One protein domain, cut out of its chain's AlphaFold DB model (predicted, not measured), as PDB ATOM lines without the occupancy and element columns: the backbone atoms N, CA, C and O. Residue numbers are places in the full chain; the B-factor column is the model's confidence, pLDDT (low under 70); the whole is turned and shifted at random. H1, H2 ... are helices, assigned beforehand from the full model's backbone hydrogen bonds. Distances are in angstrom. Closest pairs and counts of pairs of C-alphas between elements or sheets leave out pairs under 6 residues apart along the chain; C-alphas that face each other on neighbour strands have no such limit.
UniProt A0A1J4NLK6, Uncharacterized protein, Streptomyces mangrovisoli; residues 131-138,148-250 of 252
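This is residues 131 to 138 and 148 to 250 of the 252 residues of an uncharacterized protein of Streptomyces mangrovisoli (UniProt A0A1J4NLK6). What shape do these atoms make? Three helices, H1, H2 and H3, with nearly aligned lines make a triangle, and a helical hairpin of H4 and H5 packs slantwise over one side of it, H5 crossing H2 and H4 crossing H3. H2 is in the middle of this rounded cluster, and the short H1 is at the side away from H4 and H5. What is it made of? The printed part has 111 residues with five named helices, H1 to H5 in that order along the chain, and no named strand: the class is all helix. How large is it? It is compact, with a radius of gyration of the C-alphas of 12.9 A and spans of 36 by 30 by 26 A.

Where does the first helix begin? After residues 131 to 138 and a cut, H1 holds residues 150 to 157, from C-alpha 150 at (123.605, 78.812, 146.010). Which helices follow? H2 is residues 164 to 181, 25.9 A long from first to last C-alpha, and H3 is residues 187 to 205, 27.1 A. H4 is residues 211 to 227, 24.8 A, and H5 is residues 233 to 249, 24.2 A, ending with C-alpha 249 at (107.782, 91.147, 165.877).

What surrounds the hub, H2? H1 and H2 form a hairpin and touch at a shallow tilt of 6 degrees, their closest C-alphas, of Ile 157 and Arg 167, 5.8 A apart. H2 and H3 form a hairpin at 7 degrees, closest at the C-alphas of Ser 179 and Val 187, 5.7 A. H2, with residues 165 to 173 alone, touches H5 at a steep tilt of 49 degrees, closest at the C-alphas of Ala 169 and Ser 237, 4.8 A. How does H4 join in? H4 touches H3 at a steep tilt of 49 degrees, H3 with residues 195 to 203 alone, the closest C-alphas being those of Cys 199 and Val 214, 5.9 A. It forms a hairpin with H5 at a shallow tilt of 21 degrees, closest at the C-alphas of Met 221 and Leu 240, 7.4 A. Which helices stay apart? H1 is apart from H4 and H5. Are the helix backbones complete? Every O i to N i+4 pair is within hydrogen-bond range in H1, H3, H4 and H5, and 12 of 14 are in H2.

How far does it reach? The two C-alphas farthest apart, of Asp 185 and Gly 250, are 37.5 A apart. Is anything missing? Residues 139 to 147 are not printed, and C-alphas 138 and 148 are 15.8 A apart across the cut. Are the links long? The link from H1 to H2 is short, and those from H2 to H3, H3 to H4 and H4 to H5 are tight. How confident is the model? The mean pLDDT of the printed part is 92.9, and no printed residue is under 70.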
ATOM      1  N   SER A 131     126.432  89.058 150.180       96.88
ATOM      2  CA  SER A 131     125.828  90.003 151.119       96.88
ATOM      3  C   SER A 131     125.244  91.185 150.348       96.88
ATOM      4  O   SER A 131     125.434  91.288 149.130       96.88
ATOM      5  N   VAL A 132     124.480  92.033 151.033       97.25
ATOM      6  CA  VAL A 132     123.939  93.271 150.459       97.25
ATOM      7  C   VAL A 132     124.794  94.459 150.912       97.25
ATOM      8  O   VAL A 132     125.318  94.454 152.030       97.25
ATOM      9  N   ASP A 133     124.937  95.470 150.059       96.19
ATOM     10  CA  ASP A 133     125.724  96.672 150.351       96.19
ATOM     11  C   ASP A 133     125.345  97.310 151.700       96.19
ATOM     12  O   ASP A 133     124.173  97.505 152.019       96.19
ATOM     13  N   GLY A 134     126.356  97.632 152.512       95.75
ATOM     14  CA  GLY A 134     126.178  98.201 153.855       95.75
ATOM     15  C   GLY A 134     125.830  97.188 154.953       95.75
ATOM     16  O   GLY A 134     125.872  97.541 156.130       95.75
ATOM     17  N   TYR A 135     125.568  95.926 154.604       96.75
ATOM     18  CA  TYR A 135     125.207  94.869 155.551       96.75
ATOM     19  C   TYR A 135     126.075  93.615 155.336       96.75
ATOM     20  O   TYR A 135     125.573  92.573 154.900       96.75
ATOM     21  N   PRO A 136     127.387  93.688 155.644       95.81
ATOM     22  CA  PRO A 136     128.300  92.569 155.450       95.81
ATOM     23  C   PRO A 136     127.945  91.388 156.360       95.81
ATOM     24  O   PRO A 136     127.272  91.546 157.385       95.81
ATOM     25  N   LEU A 137     128.436  90.210 155.979       95.75
ATOM     26  CA  LEU A 137     128.371  88.985 156.769       95.75
ATOM     27  C   LEU A 137     129.773  88.556 157.229       95.75
ATOM     28  O   LEU A 137     130.757  88.902 156.566       95.75
ATOM     29  N   PRO A 138     129.859  87.764 158.314       93.38
ATOM     30  CA  PRO A 138     131.054  87.011 158.677       93.38
ATOM     31  C   PRO A 138     131.699  86.279 157.500       93.38
ATOM     32  O   PRO A 138     131.006  85.762 156.617       93.38
ATOM     33  N   LEU A 148     130.808  75.916 146.185       89.50
ATOM     34  CA  LEU A 148     129.711  76.337 147.048       89.50
ATOM     35  C   LEU A 148     128.500  76.749 146.194       89.50
ATOM     36  O   LEU A 148     128.420  77.870 145.690       89.50
ATOM     37  N   GLY A 149     127.543  75.835 146.027       91.62
ATOM     38  CA  GLY A 149     126.291  76.123 145.327       91.62
ATOM     39  C   GLY A 149     125.425  77.141 146.078       91.62
ATOM     40  O   GLY A 149     125.566  77.334 147.282       91.62
ATOM     41  N   LYS A 150     124.456  77.767 145.397       94.25
ATOM     42  CA  LYS A 150     123.605  78.812 146.010       94.25
ATOM     43  C   LYS A 150     122.779  78.330 147.205       94.25
ATOM     44  O   LYS A 150     122.538  79.095 148.132       94.25
ATOM     45  N   SER A 151     122.349  77.070 147.202       94.44
ATOM     46  CA  SER A 151     121.648  76.480 148.352       94.44
ATOM     47  C   SER A 151     122.590  76.215 149.528       94.44
ATOM     48  O   SER A 151     122.195  76.400 150.676       94.44
ATOM     49  N   ASP A 152     123.837  75.832 149.248       93.62
ATOM     50  CA  ASP A 152     124.860  75.634 150.276       93.62
ATOM     51  C   ASP A 152     125.276  76.975 150.886       93.62
ATOM     52  O   ASP A 152     125.305  77.129 152.105       93.62
ATOM     53  N   GLU A 153     125.498  77.986 150.044       95.69
ATOM     54  CA  GLU A 153     125.745  79.364 150.465       95.69
ATOM     55  C   GLU A 153     124.606  79.887 151.350       95.69
ATOM     56  O   GLU A 153     124.864  80.401 152.438       95.69
ATOM     57  N   LEU A 154     123.346  79.680 150.950       96.94
ATOM     58  CA  LEU A 154     122.188  80.021 151.777       96.94
ATOM     59  C   LEU A 154     122.211  79.290 153.128       96.94
ATOM     60  O   LEU A 154     121.951  79.901 154.163       96.94
ATOM     61  N   GLY A 155     122.558  78.002 153.142       95.12
ATOM     62  CA  GLY A 155     122.719  77.236 154.378       95.12
ATOM     63  C   GLY A 155     123.788  77.817 155.309       95.12
ATOM     64  O   GLY A 155     123.583  77.851 156.521       95.12
ATOM     65  N   LEU A 156     124.900  78.327 154.768       95.38
ATOM     66  CA  LEU A 156     125.923  79.026 155.556       95.38
ATOM     67  C   LEU A 156     125.408  80.370 156.093       95.38
ATOM     68  O   LEU A 156     125.608  80.667 157.273       95.38
ATOM     69  N   ILE A 157     124.691  81.151 155.280       96.62
ATOM     70  CA  ILE A 157     124.085  82.426 155.704       96.62
ATOM     71  C   ILE A 157     123.094  82.208 156.857       96.62
ATOM     72  O   ILE A 157     123.110  82.961 157.829       96.62
ATOM     73  N   LEU A 158     122.279  81.154 156.797       95.50
ATOM     74  CA  LEU A 158     121.252  80.836 157.800       95.50
ATOM     75  C   LEU A 158     121.780  80.005 158.987       95.50
ATOM     76  O   LEU A 158     121.020  79.598 159.861       95.50
ATOM     77  N   SER A 159     123.085  79.738 159.056       92.62
ATOM     78  CA  SER A 159     123.670  78.864 160.087       92.62
ATOM     79  C   SER A 159     123.825  79.506 161.476       92.62
ATOM     80  O   SER A 159     124.220  78.839 162.441       92.62
ATOM     81  N   ALA A 160     123.533  80.802 161.597       89.88
ATOM     82  CA  ALA A 160     123.582  81.561 162.842       89.88
ATOM     83  C   ALA A 160     122.502  82.661 162.868       89.88
ATOM     84  O   ALA A 160     121.781  82.851 161.891       89.88
ATOM     85  N   HIS A 161     122.348  83.319 164.021       88.94
ATOM     86  CA  HIS A 161     121.226  84.230 164.338       88.94
ATOM     87  C   HIS A 161     121.689  85.631 164.751       88.94
ATOM     88  O   HIS A 161     120.879  86.504 165.047       88.94
ATOM     89  N   ASP A 162     122.997  85.849 164.800       89.75
ATOM     90  CA  ASP A 162     123.589  87.177 164.846       89.75
ATOM     91  C   ASP A 162     123.212  87.956 163.582       89.75
ATOM     92  O   ASP A 162     123.034  87.374 162.514       89.75
ATOM     93  N   MET A 163     123.107  89.279 163.698       95.19
ATOM     94  CA  MET A 163     122.866  90.165 162.553       95.19
ATOM     95  C   MET A 163     121.650  89.719 161.702       95.19
ATOM     96  O   MET A 163     121.785  89.535 160.488       95.19
ATOM     97  N   PRO A 164     120.457  89.525 162.309       96.62
ATOM     98  CA  PRO A 164     119.322  88.886 161.642       96.62
ATOM     99  C   PRO A 164     118.893  89.620 160.366       96.62
ATOM    100  O   PRO A 164     118.606  88.987 159.353       96.62
ATOM    101  N   HIS A 165     118.931  90.955 160.376       97.69
ATOM    102  CA  HIS A 165     118.674  91.767 159.189       97.69
ATOM    103  C   HIS A 165     119.642  91.438 158.038       97.69
ATOM    104  O   HIS A 165     119.201  91.128 156.934       97.69
ATOM    105  N   ASN A 166     120.955  91.437 158.297       98.31
ATOM    106  CA  ASN A 166     121.985  91.189 157.283       98.31
ATOM    107  C   ASN A 166     121.837  89.794 156.666       98.31
ATOM    108  O   ASN A 166     121.892  89.644 155.446       98.31
ATOM    109  N   ARG A 167     121.617  88.772 157.503       98.00
ATOM    110  CA  ARG A 167     121.457  87.377 157.061       98.00
ATOM    111  C   ARG A 167     120.205  87.191 156.215       98.00
ATOM    112  O   ARG A 167     120.257  86.528 155.178       98.00
ATOM    113  N   LEU A 168     119.097  87.806 156.616       98.00
ATOM    114  CA  LEU A 168     117.847  87.724 155.872       98.00
ATOM    115  C   LEU A 168     117.938  88.461 154.526       98.00
ATOM    116  O   LEU A 168     117.573  87.898 153.495       98.00
ATOM    117  N   ALA A 169     118.513  89.665 154.508       98.44
ATOM    118  CA  ALA A 169     118.726  90.424 153.278       98.44
ATOM    119  C   ALA A 169     119.646  89.678 152.295       98.44
ATOM    120  O   ALA A 169     119.332  89.539 151.112       98.44
ATOM    121  N   ALA A 170     120.755  89.120 152.789       98.44
ATOM    122  CA  ALA A 170     121.654  88.293 151.989       98.44
ATOM    123  C   ALA A 170     120.949  87.048 151.425       98.44
ATOM    124  O   ALA A 170     121.141  86.699 150.261       98.44
ATOM    125  N   SER A 171     120.080  86.417 152.218       98.25
ATOM    126  CA  SER A 171     119.296  85.251 151.804       98.25
ATOM    127  C   SER A 171     118.359  85.576 150.640       98.25
ATOM    128  O   SER A 171     118.304  84.828 149.663       98.25
ATOM    129  N   PHE A 172     117.672  86.718 150.688       98.06
ATOM    130  CA  PHE A 172     116.826  87.192 149.591       98.06
ATOM    131  C   PHE A 172     117.618  87.465 148.313       98.06
ATOM    132  O   PHE A 172     117.231  86.985 147.243       98.06
ATOM    133  N   LYS A 173     118.772  88.132 148.426       97.81
ATOM    134  CA  LYS A 173     119.688  88.339 147.298       97.81
ATOM    135  C   LYS A 173     120.148  87.008 146.698       97.81
ATOM    136  O   LYS A 173     120.060  86.829 145.486       97.81
ATOM    137  N   VAL A 174     120.566  86.045 147.524       97.56
ATOM    138  CA  VAL A 174     120.979  84.706 147.064       97.56
ATOM    139  C   VAL A 174     119.842  83.981 146.353       97.56
ATOM    140  O   VAL A 174     120.065  83.443 145.272       97.56
ATOM    141  N   ILE A 175     118.626  83.987 146.904       96.88
ATOM    142  CA  ILE A 175     117.457  83.337 146.290       96.88
ATOM    143  C   ILE A 175     117.137  83.956 144.928       96.88
ATOM    144  O   ILE A 175     116.860  83.224 143.974       96.88
ATOM    145  N   LYS A 176     117.199  85.289 144.816       95.62
ATOM    146  CA  LYS A 176     116.959  85.984 143.549       95.62
ATOM    147  C   LYS A 176     118.022  85.636 142.510       95.62
ATOM    148  O   LYS A 176     117.663  85.187 141.424       95.62
ATOM    149  N   LEU A 177     119.300  85.772 142.858       94.75
ATOM    150  CA  LEU A 177     120.411  85.457 141.954       94.75
ATOM    151  C   LEU A 177     120.400  83.982 141.535       94.75
ATOM    152  O   LEU A 177     120.637  83.667 140.374       94.75
ATOM    153  N   ALA A 178     120.067  83.072 142.455       93.88
ATOM    154  CA  ALA A 178     119.962  81.652 142.144       93.88
ATOM    155  C   ALA A 178     118.891  81.379 141.082       93.88
ATOM    156  O   ALA A 178     119.154  80.629 140.147       93.88
ATOM    157  N   SER A 179     117.730  82.043 141.168       90.81
ATOM    158  CA  SER A 179     116.645  81.854 140.197       90.81
ATOM    159  C   SER A 179     116.984  82.289 138.766       90.81
ATOM    160  O   SER A 179     116.338  81.832 137.832       90.81
ATOM    161  N   GLU A 180     118.005  83.130 138.579       87.94
ATOM    162  CA  GLU A 180     118.498  83.531 137.253       87.94
ATOM    163  C   GLU A 180     119.467  82.499 136.650       87.94
ATOM    164  O   GLU A 180     119.628  82.439 135.433       87.94
ATOM    165  N   SER A 181     120.106  81.685 137.495       89.44
ATOM    166  CA  SER A 181     121.123  80.699 137.096       89.44
ATOM    167  C   SER A 181     120.666  79.239 137.173       89.44
ATOM    168  O   SER A 181     121.327  78.362 136.618       89.44
ATOM    169  N   ASP A 182     119.580  78.960 137.894       91.31
ATOM    170  CA  ASP A 182     119.075  77.604 138.090       91.31
ATOM    171  C   ASP A 182     118.548  76.998 136.774       91.31
ATOM    172  O   ASP A 182     118.048  77.719 135.905       91.31
ATOM    173  N   PRO A 183     118.585  75.658 136.629       91.94
ATOM    174  CA  PRO A 183     117.943  74.982 135.508       91.94
ATOM    175  C   PRO A 183     116.455  75.336 135.428       91.94
ATOM    176  O   PRO A 183     115.743  75.285 136.433       91.94
ATOM    177  N   PHE A 184     115.979  75.668 134.226       89.31
ATOM    178  CA  PHE A 184     114.610  76.143 133.998       89.31
ATOM    179  C   PHE A 184     113.537  75.170 134.516       89.31
ATOM    180  O   PHE A 184     112.532  75.588 135.080       89.31
ATOM    181  N   ASP A 185     113.772  73.866 134.386       92.56
ATOM    182  CA  ASP A 185     112.885  72.798 134.857       92.56
ATOM    183  C   ASP A 185     112.889  72.618 136.386       92.56
ATOM    184  O   ASP A 185     112.046  71.905 136.930       92.56
ATOM    185  N   ARG A 186     113.823  73.263 137.097       92.00
ATOM    186  CA  ARG A 186     114.012  73.123 138.550       92.00
ATOM    187  C   ARG A 186     113.902  74.427 139.331       92.00
ATOM    188  O   ARG A 186     113.881  74.359 140.560       92.00
ATOM    189  N   VAL A 187     113.828  75.579 138.665       91.94
ATOM    190  CA  VAL A 187     113.899  76.903 139.305       91.94
ATOM    191  C   VAL A 187     112.867  77.080 140.421       91.94
ATOM    192  O   VAL A 187     113.233  77.453 141.534       91.94
ATOM    193  N   GLU A 188     111.604  76.723 140.177       91.62
ATOM    194  CA  GLU A 188     110.540  76.863 141.179       91.62
ATOM    195  C   GLU A 188     110.729  75.898 142.355       91.62
ATOM    196  O   GLU A 188     110.618  76.304 143.509       91.62
ATOM    197  N   ILE A 189     111.128  74.648 142.087       93.38
ATOM    198  CA  ILE A 189     111.388  73.640 143.130       93.38
ATOM    199  C   ILE A 189     112.544  74.087 144.037       93.38
ATOM    200  O   ILE A 189     112.465  73.995 145.263       93.38
ATOM    201  N   LEU A 190     113.637  74.571 143.442       94.56
ATOM    202  CA  LEU A 190     114.812  75.024 144.184       94.56
ATOM    203  C   LEU A 190     114.529  76.318 144.947       94.56
ATOM    204  O   LEU A 190     114.974  76.467 146.086       94.56
ATOM    205  N   ARG A 191     113.770  77.244 144.360       93.69
ATOM    206  CA  ARG A 191     113.319  78.455 145.045       93.69
ATOM    207  C   ARG A 191     112.436  78.123 146.242       93.69
ATOM    208  O   ARG A 191     112.689  78.655 147.318       93.69
ATOM    209  N   GLU A 192     111.445  77.251 146.079       93.19
ATOM    210  CA  GLU A 192     110.557  76.843 147.169       93.19
ATOM    211  C   GLU A 192     111.357  76.203 148.309       93.19
ATOM    212  O   GLU A 192     111.193  76.576 149.470       93.19
ATOM    213  N   PHE A 193     112.288  75.304 147.982       94.88
ATOM    214  CA  PHE A 193     113.194  74.707 148.962       94.88
ATOM    215  C   PHE A 193     113.983  75.766 149.745       94.88
ATOM    216  O   PHE A 193     113.996  75.745 150.977       94.88
ATOM    217  N   ARG A 194     114.591  76.734 149.055       96.38
ATOM    218  CA  ARG A 194     115.347  77.821 149.695       96.38
ATOM    219  C   ARG A 194     114.456  78.733 150.542       96.38
ATOM    220  O   ARG A 194     114.861  79.144 151.624       96.38
ATOM    221  N   MET A 195     113.232  79.008 150.096       95.94
ATOM    222  CA  MET A 195     112.272  79.791 150.876       95.94
ATOM    223  C   MET A 195     111.856  79.057 152.155       95.94
ATOM    224  O   MET A 195     111.772  79.674 153.216       95.94
ATOM    225  N   ARG A 196     111.682  77.730 152.102       94.44
ATOM    226  CA  ARG A 196     111.451  76.914 153.303       94.44
ATOM    227  C   ARG A 196     112.622  77.016 154.282       94.44
ATOM    228  O   ARG A 196     112.371  77.177 155.469       94.44
ATOM    229  N   MET A 197     113.875  77.012 153.814       95.38
ATOM    230  CA  MET A 197     115.039  77.226 154.695       95.38
ATOM    231  C   MET A 197     114.961  78.571 155.433       95.38
ATOM    232  O   MET A 197     115.175  78.616 156.643       95.38
ATOM    233  N   VAL A 198     114.603  79.652 154.729       96.75
ATOM    234  CA  VAL A 198     114.398  80.977 155.344       96.75
ATOM    235  C   VAL A 198     113.267  80.933 156.370       96.75
ATOM    236  O   VAL A 198     113.425  81.440 157.475       96.75
ATOM    237  N   CYS A 199     112.147  80.287 156.048       94.94
ATOM    238  CA  CYS A 199     111.015  80.151 156.963       94.94
ATOM    239  C   CYS A 199     111.396  79.417 158.256       94.94
ATOM    240  O   CYS A 199     111.084  79.878 159.351       94.94
ATOM    241  N   GLU A 200     112.111  78.299 158.148       93.00
ATOM    242  CA  GLU A 200     112.605  77.548 159.307       93.00
ATOM    243  C   GLU A 200     113.524  78.395 160.189       93.00
ATOM    244  O   GLU A 200     113.383  78.409 161.413       93.00
ATOM    245  N   TRP A 201     114.413  79.164 159.566       95.25
ATOM    246  CA  TRP A 201     115.297  80.079 160.275       95.25
ATOM    247  C   TRP A 201     114.532  81.216 160.977       95.25
ATOM    248  O   TRP A 201     114.805  81.530 162.135       95.25
ATOM    249  N   LEU A 202     113.497  81.776 160.341       94.31
ATOM    250  CA  LEU A 202     112.625  82.786 160.957       94.31
ATOM    251  C   LEU A 202     111.855  82.235 162.167       94.31
ATOM    252  O   LEU A 202     111.719  82.937 163.169       94.31
ATOM    253  N   ARG A 203     111.395  80.976 162.121       91.50
ATOM    254  CA  ARG A 203     110.768  80.316 163.285       91.50
ATOM    255  C   ARG A 203     111.741  80.133 164.444       91.50
ATOM    256  O   ARG A 203     111.313  80.114 165.594       91.50
ATOM    257  N   TRP A 204     113.036  80.012 164.167       87.69
ATOM    258  CA  TRP A 204     114.045  79.987 165.220       87.69
ATOM    259  C   TRP A 204     114.273  81.387 165.818       87.69
ATOM    260  O   TRP A 204     114.352  81.518 167.039       87.69
ATOM    261  N   LEU A 205     114.292  82.446 165.000       89.06
ATOM    262  CA  LEU A 205     114.364  83.827 165.501       89.06
ATOM    263  C   LEU A 205     113.149  84.240 166.338       89.06
ATOM    264  O   LEU A 205     113.304  84.952 167.327       89.06
ATOM    265  N   ALA A 206     111.955  83.795 165.950       88.94
ATOM    266  CA  ALA A 206     110.705  84.089 166.638       88.94
ATOM    267  C   ALA A 206     109.991  82.783 167.029       88.94
ATOM    268  O   ALA A 206     109.055  82.370 166.343       88.94
ATOM    269  N   PRO A 207     110.372  82.139 168.151       82.75
ATOM    270  CA  PRO A 207     109.824  80.839 168.552       82.75
ATOM    271  C   PRO A 207     108.305  80.816 168.773       82.75
ATOM    272  O   PRO A 207     107.696  79.750 168.764       82.75
ATOM    273  N   ALA A 208     107.690  81.981 168.991       85.25
ATOM    274  CA  ALA A 208     106.242  82.124 169.131       85.25
ATOM    275  C   ALA A 208     105.493  82.136 167.783       85.25
ATOM    276  O   ALA A 208     104.272  81.977 167.766       85.25
ATOM    277  N   ALA A 209     106.190  82.331 166.659       85.25
ATOM    278  CA  ALA A 209     105.577  82.337 165.339       85.25
ATOM    279  C   ALA A 209     105.167  80.913 164.935       85.25
ATOM    280  O   ALA A 209     105.982  79.988 164.910       85.25
ATOM    281  N   SER A 210     103.890  80.739 164.590       85.88
ATOM    282  CA  SER A 210     103.390  79.448 164.120       85.88
ATOM    283  C   SER A 210     103.935  79.109 162.728       85.88
ATOM    284  O   SER A 210     104.308  79.995 161.954       85.88
ATOM    285  N   ALA A 211     103.944  77.818 162.384       84.19
ATOM    286  CA  ALA A 211     104.294  77.375 161.035       84.19
ATOM    287  C   ALA A 211     103.402  78.032 159.968       84.19
ATOM    288  O   ALA A 211     103.908  78.462 158.934       84.19
ATOM    289  N   ASP A 212     102.108  78.192 160.254       85.81
ATOM    290  CA  ASP A 212     101.153  78.832 159.347       85.81
ATOM    291  C   ASP A 212     101.476  80.316 159.143       85.81
ATOM    292  O   ASP A 212     101.490  80.798 158.011       85.81
ATOM    293  N   THR A 213     101.814  81.033 160.220       86.12
ATOM    294  CA  THR A 213     102.217  82.447 160.159       86.12
ATOM    295  C   THR A 213     103.419  82.637 159.239       86.12
ATOM    296  O   THR A 213     103.409  83.509 158.369       86.12
ATOM    297  N   VAL A 214     104.453  81.807 159.396       87.19
ATOM    298  CA  VAL A 214     105.657  81.920 158.567       87.19
ATOM    299  C   VAL A 214     105.410  81.428 157.137       87.19
ATOM    300  O   VAL A 214     105.941  82.013 156.197       87.19
ATOM    301  N   SER A 215     104.540  80.436 156.942       84.38
ATOM    302  CA  SER A 215     104.119  79.972 155.613       84.38
ATOM    303  C   SER A 215     103.394  81.065 154.814       84.38
ATOM    304  O   SER A 215     103.728  81.313 153.658       84.38
ATOM    305  N   VAL A 216     102.470  81.807 155.437       87.19
ATOM    306  CA  VAL A 216     101.820  82.971 154.801       87.19
ATOM    307  C   VAL A 216     102.857  84.029 154.413       87.19
ATOM    308  O   VAL A 216     102.811  84.593 153.317       87.19
ATOM    309  N   MET A 217     103.839  84.263 155.283       89.44
ATOM    310  CA  MET A 217     104.927  85.198 155.013       89.44
ATOM    311  C   MET A 217     105.835  84.730 153.865       89.44
ATOM    312  O   MET A 217     106.362  85.567 153.138       89.44
ATOM    313  N   ALA A 218     105.974  83.419 153.641       91.06
ATOM    314  CA  ALA A 218     106.708  82.858 152.507       91.06
ATOM    315  C   ALA A 218     106.134  83.310 151.158       91.06
ATOM    316  O   ALA A 218     106.897  83.662 150.254       91.06
ATOM    317  N   GLY A 219     104.801  83.348 151.035       90.94
ATOM    318  CA  GLY A 219     104.111  83.874 149.853       90.94
ATOM    319  C   GLY A 219     104.443  85.348 149.621       90.94
ATOM    320  O   GLY A 219     104.937  85.706 148.554       90.94
ATOM    321  N   TYR A 220     104.300  86.171 150.664       93.00
ATOM    322  CA  TYR A 220     104.656  87.595 150.628       93.00
ATOM    323  C   TYR A 220     106.119  87.837 150.215       93.00
ATOM    324  O   TYR A 220     106.392  88.640 149.322       93.00
ATOM    325  N   MET A 221     107.068  87.125 150.835       95.25
ATOM    326  CA  MET A 221     108.497  87.230 150.511       95.25
ATOM    327  C   MET A 221     108.767  86.837 149.054       95.25
ATOM    328  O   MET A 221     109.506  87.527 148.352       95.25
ATOM    329  N   SER A 222     108.142  85.756 148.582       93.00
ATOM    330  CA  SER A 222     108.308  85.260 147.210       93.00
ATOM    331  C   SER A 222     107.750  86.234 146.172       93.00
ATOM    332  O   SER A 222     108.418  86.520 145.179       93.00
ATOM    333  N   GLU A 223     106.559  86.788 146.406       92.75
ATOM    334  CA  GLU A 223     105.943  87.792 145.530       92.75
ATOM    335  C   GLU A 223     106.801  89.057 145.423       92.75
ATOM    336  O   GLU A 223     107.094  89.516 144.315       92.75
ATOM    337  N   ARG A 224     107.279  89.586 146.559       94.00
ATOM    338  CA  ARG A 224     108.168  90.760 146.588       94.00
ATOM    339  C   ARG A 224     109.474  90.497 145.833       94.00
ATOM    340  O   ARG A 224     109.899  91.335 145.036       94.00
ATOM    341  N   LEU A 225     110.088  89.327 146.017       92.19
ATOM    342  CA  LEU A 225     111.316  88.956 145.301       92.19
ATOM    343  C   LEU A 225     111.101  88.780 143.794       92.19
ATOM    344  O   LEU A 225     111.967  89.148 142.995       92.19
ATOM    345  N   ASN A 226     109.946  88.256 143.383       88.88
ATOM    346  CA  ASN A 226     109.595  88.108 141.973       88.88
ATOM    347  C   ASN A 226     109.488  89.449 141.256       88.88
ATOM    348  O   ASN A 226     110.030  89.590 140.160       88.88
ATOM    349  N   GLY A 227     108.860  90.436 141.896       87.56
ATOM    350  CA  GLY A 227     108.737  91.791 141.356       87.56
ATOM    351  C   GLY A 227     110.040  92.599 141.352       87.56
ATOM    352  O   GLY A 227     110.086  93.669 140.752       87.56
ATOM    353  N   THR A 228     111.100  92.111 142.003       90.12
ATOM    354  CA  THR A 228     112.365  92.843 142.151       90.12
ATOM    355  C   THR A 228     113.290  92.597 140.957       90.12
ATOM    356  O   THR A 228     113.569  91.448 140.604       90.12
ATOM    357  N   ALA A 229     113.796  93.666 140.341       89.38
ATOM    358  CA  ALA A 229     114.836  93.586 139.316       89.38
ATOM    359  C   ALA A 229     116.225  93.370 139.944       89.38
ATOM    360  O   ALA A 229     116.463  93.726 141.094       89.38
ATOM    361  N   THR A 230     117.171  92.822 139.178       87.38
ATOM    362  CA  THR A 230     118.561  92.634 139.636       87.38
ATOM    363  C   THR A 230     119.256  93.978 139.902       87.38
ATOM    364  O   THR A 230     120.075  94.101 140.811       87.38
ATOM    365  N   VAL A 231     118.894  95.021 139.145       91.31
ATOM    366  CA  VAL A 231     119.323  96.402 139.407       91.31
ATOM    367  C   VAL A 231     118.628  96.906 140.673       91.31
ATOM    368  O   VAL A 231     117.402  96.958 140.723       91.31
ATOM    369  N   GLY A 232     119.409  97.288 141.687       93.00
ATOM    370  CA  GLY A 232     118.883  97.722 142.987       93.00
ATOM    371  C   GLY A 232     118.506  96.578 143.935       93.00
ATOM    372  O   GLY A 232     117.895  96.832 144.974       93.00
ATOM    373  N   LEU A 233     118.885  95.334 143.612       96.19
ATOM    374  CA  LEU A 233     118.565  94.146 144.409       96.19
ATOM    375  C   LEU A 233     119.027  94.256 145.866       96.19
ATOM    376  O   LEU A 233     118.327  93.788 146.758       96.19
ATOM    377  N   ASP A 234     120.174  94.881 146.120       97.62
ATOM    378  CA  ASP A 234     120.727  95.034 147.467       97.62
ATOM    379  C   ASP A 234     119.810  95.867 148.361       97.62
ATOM    380  O   ASP A 234     119.442  95.433 149.453       97.62
ATOM    381  N   HIS A 235     119.373  97.022 147.855       96.94
ATOM    382  CA  HIS A 235     118.441  97.896 148.555       96.94
ATOM    383  C   HIS A 235     117.086  97.209 148.763       96.94
ATOM    384  O   HIS A 235     116.609  97.140 149.891       96.94
ATOM    385  N   ALA A 236     116.520  96.607 147.711       97.12
ATOM    386  CA  ALA A 236     115.240  95.905 147.798       97.12
ATOM    387  C   ALA A 236     115.278  94.705 148.764       97.12
ATOM    388  O   ALA A 236     114.310  94.446 149.478       97.12
ATOM    389  N   SER A 237     116.400  93.980 148.815       98.00
ATOM    390  CA  SER A 237     116.588  92.853 149.734       98.00
ATOM    391  C   SER A 237     116.714  93.320 151.183       98.00
ATOM    392  O   SER A 237     116.158  92.677 152.072       98.00
ATOM    393  N   ALA A 238     117.409  94.436 151.427       98.19
ATOM    394  CA  ALA A 238     117.492  95.053 152.750       98.19
ATOM    395  C   ALA A 238     116.118  95.559 153.223       98.19
ATOM    396  O   ALA A 238     115.696  95.236 154.329       98.19
ATOM    397  N   GLU A 239     115.375  96.272 152.373       97.56
ATOM    398  CA  GLU A 239     114.019  96.734 152.700       97.56
ATOM    399  C   GLU A 239     113.069  95.571 152.994       97.56
ATOM    400  O   GLU A 239     112.355  95.587 153.995       97.56
ATOM    401  N   LEU A 240     113.093  94.519 152.168       97.69
ATOM    402  CA  LEU A 240     112.269  93.338 152.407       97.69
ATOM    403  C   LEU A 240     112.639  92.645 153.725       97.69
ATOM    404  O   LEU A 240     111.751  92.175 154.434       97.69
ATOM    405  N   ALA A 241     113.927  92.585 154.076       97.69
ATOM    406  CA  ALA A 241     114.367  92.025 155.351       97.69
ATOM    407  C   ALA A 241     113.849  92.836 156.543       97.69
ATOM    408  O   ALA A 241     113.336  92.247 157.495       97.69
ATOM    409  N   ALA A 242     113.922  94.168 156.477       97.06
ATOM    410  CA  ALA A 242     113.355  95.045 157.496       97.06
ATOM    411  C   ALA A 242     111.835  94.846 157.635       97.06
ATOM    412  O   ALA A 242     111.354  94.589 158.740       97.06
ATOM    413  N   ASP A 243     111.096  94.859 156.519       96.12
ATOM    414  CA  ASP A 243     109.642  94.637 156.487       96.12
ATOM    415  C   ASP A 243     109.251  93.304 157.146       96.12
ATOM    416  O   ASP A 243     108.292  93.230 157.917       96.12
ATOM    417  N   VAL A 244     109.977  92.231 156.821       95.25
ATOM    418  CA  VAL A 244     109.722  90.886 157.350       95.25
ATOM    419  C   VAL A 244     109.974  90.845 158.855       95.25
ATOM    420  O   VAL A 244     109.111  90.380 159.595       95.25
ATOM    421  N   LEU A 245     111.100  91.381 159.332       93.69
ATOM    422  CA  LEU A 245     111.427  91.388 160.762       93.69
ATOM    423  C   LEU A 245     110.425  92.203 161.597       93.69
ATOM    424  O   LEU A 245     110.052  91.764 162.687       93.69
ATOM    425  N   VAL A 246     109.932  93.333 161.080       92.44
ATOM    426  CA  VAL A 246     108.864  94.117 161.732       92.44
ATOM    427  C   VAL A 246     107.581  93.292 161.842       92.44
ATOM    428  O   VAL A 246     107.024  93.151 162.931       92.44
ATOM    429  N   ARG A 247     107.151  92.654 160.743       90.19
ATOM    430  CA  ARG A 247     105.955  91.789 160.722       90.19
ATOM    431  C   ARG A 247     106.070  90.601 161.679       90.19
ATOM    432  O   ARG A 247     105.083  90.240 162.312       90.19
ATOM    433  N   LEU A 248     107.258  90.011 161.804       86.69
ATOM    434  CA  LEU A 248     107.535  88.927 162.754       86.69
ATOM    435  C   LEU A 248     107.433  89.359 164.217       86.69
ATOM    436  O   LEU A 248     107.069  88.545 165.061       86.69
ATOM    437  N   SER A 249     107.755  90.618 164.510       81.44
ATOM    438  CA  SER A 249     107.782  91.147 165.877       81.44
ATOM    439  C   SER A 249     106.389  91.518 166.401       81.44
ATOM    440  O   SER A 249     106.233  91.779 167.591       81.44
ATOM    441  N   GLY A 250     105.362  91.513 165.540       70.19
ATOM    442  CA  GLY A 250     103.990  91.880 165.905       70.19
ATOM    443  C   GLY A 250     103.775  93.382 166.110       70.19
ATOM    444  O   GLY A 250     102.728  93.776 166.618       70.19
TER     445      GLY A 250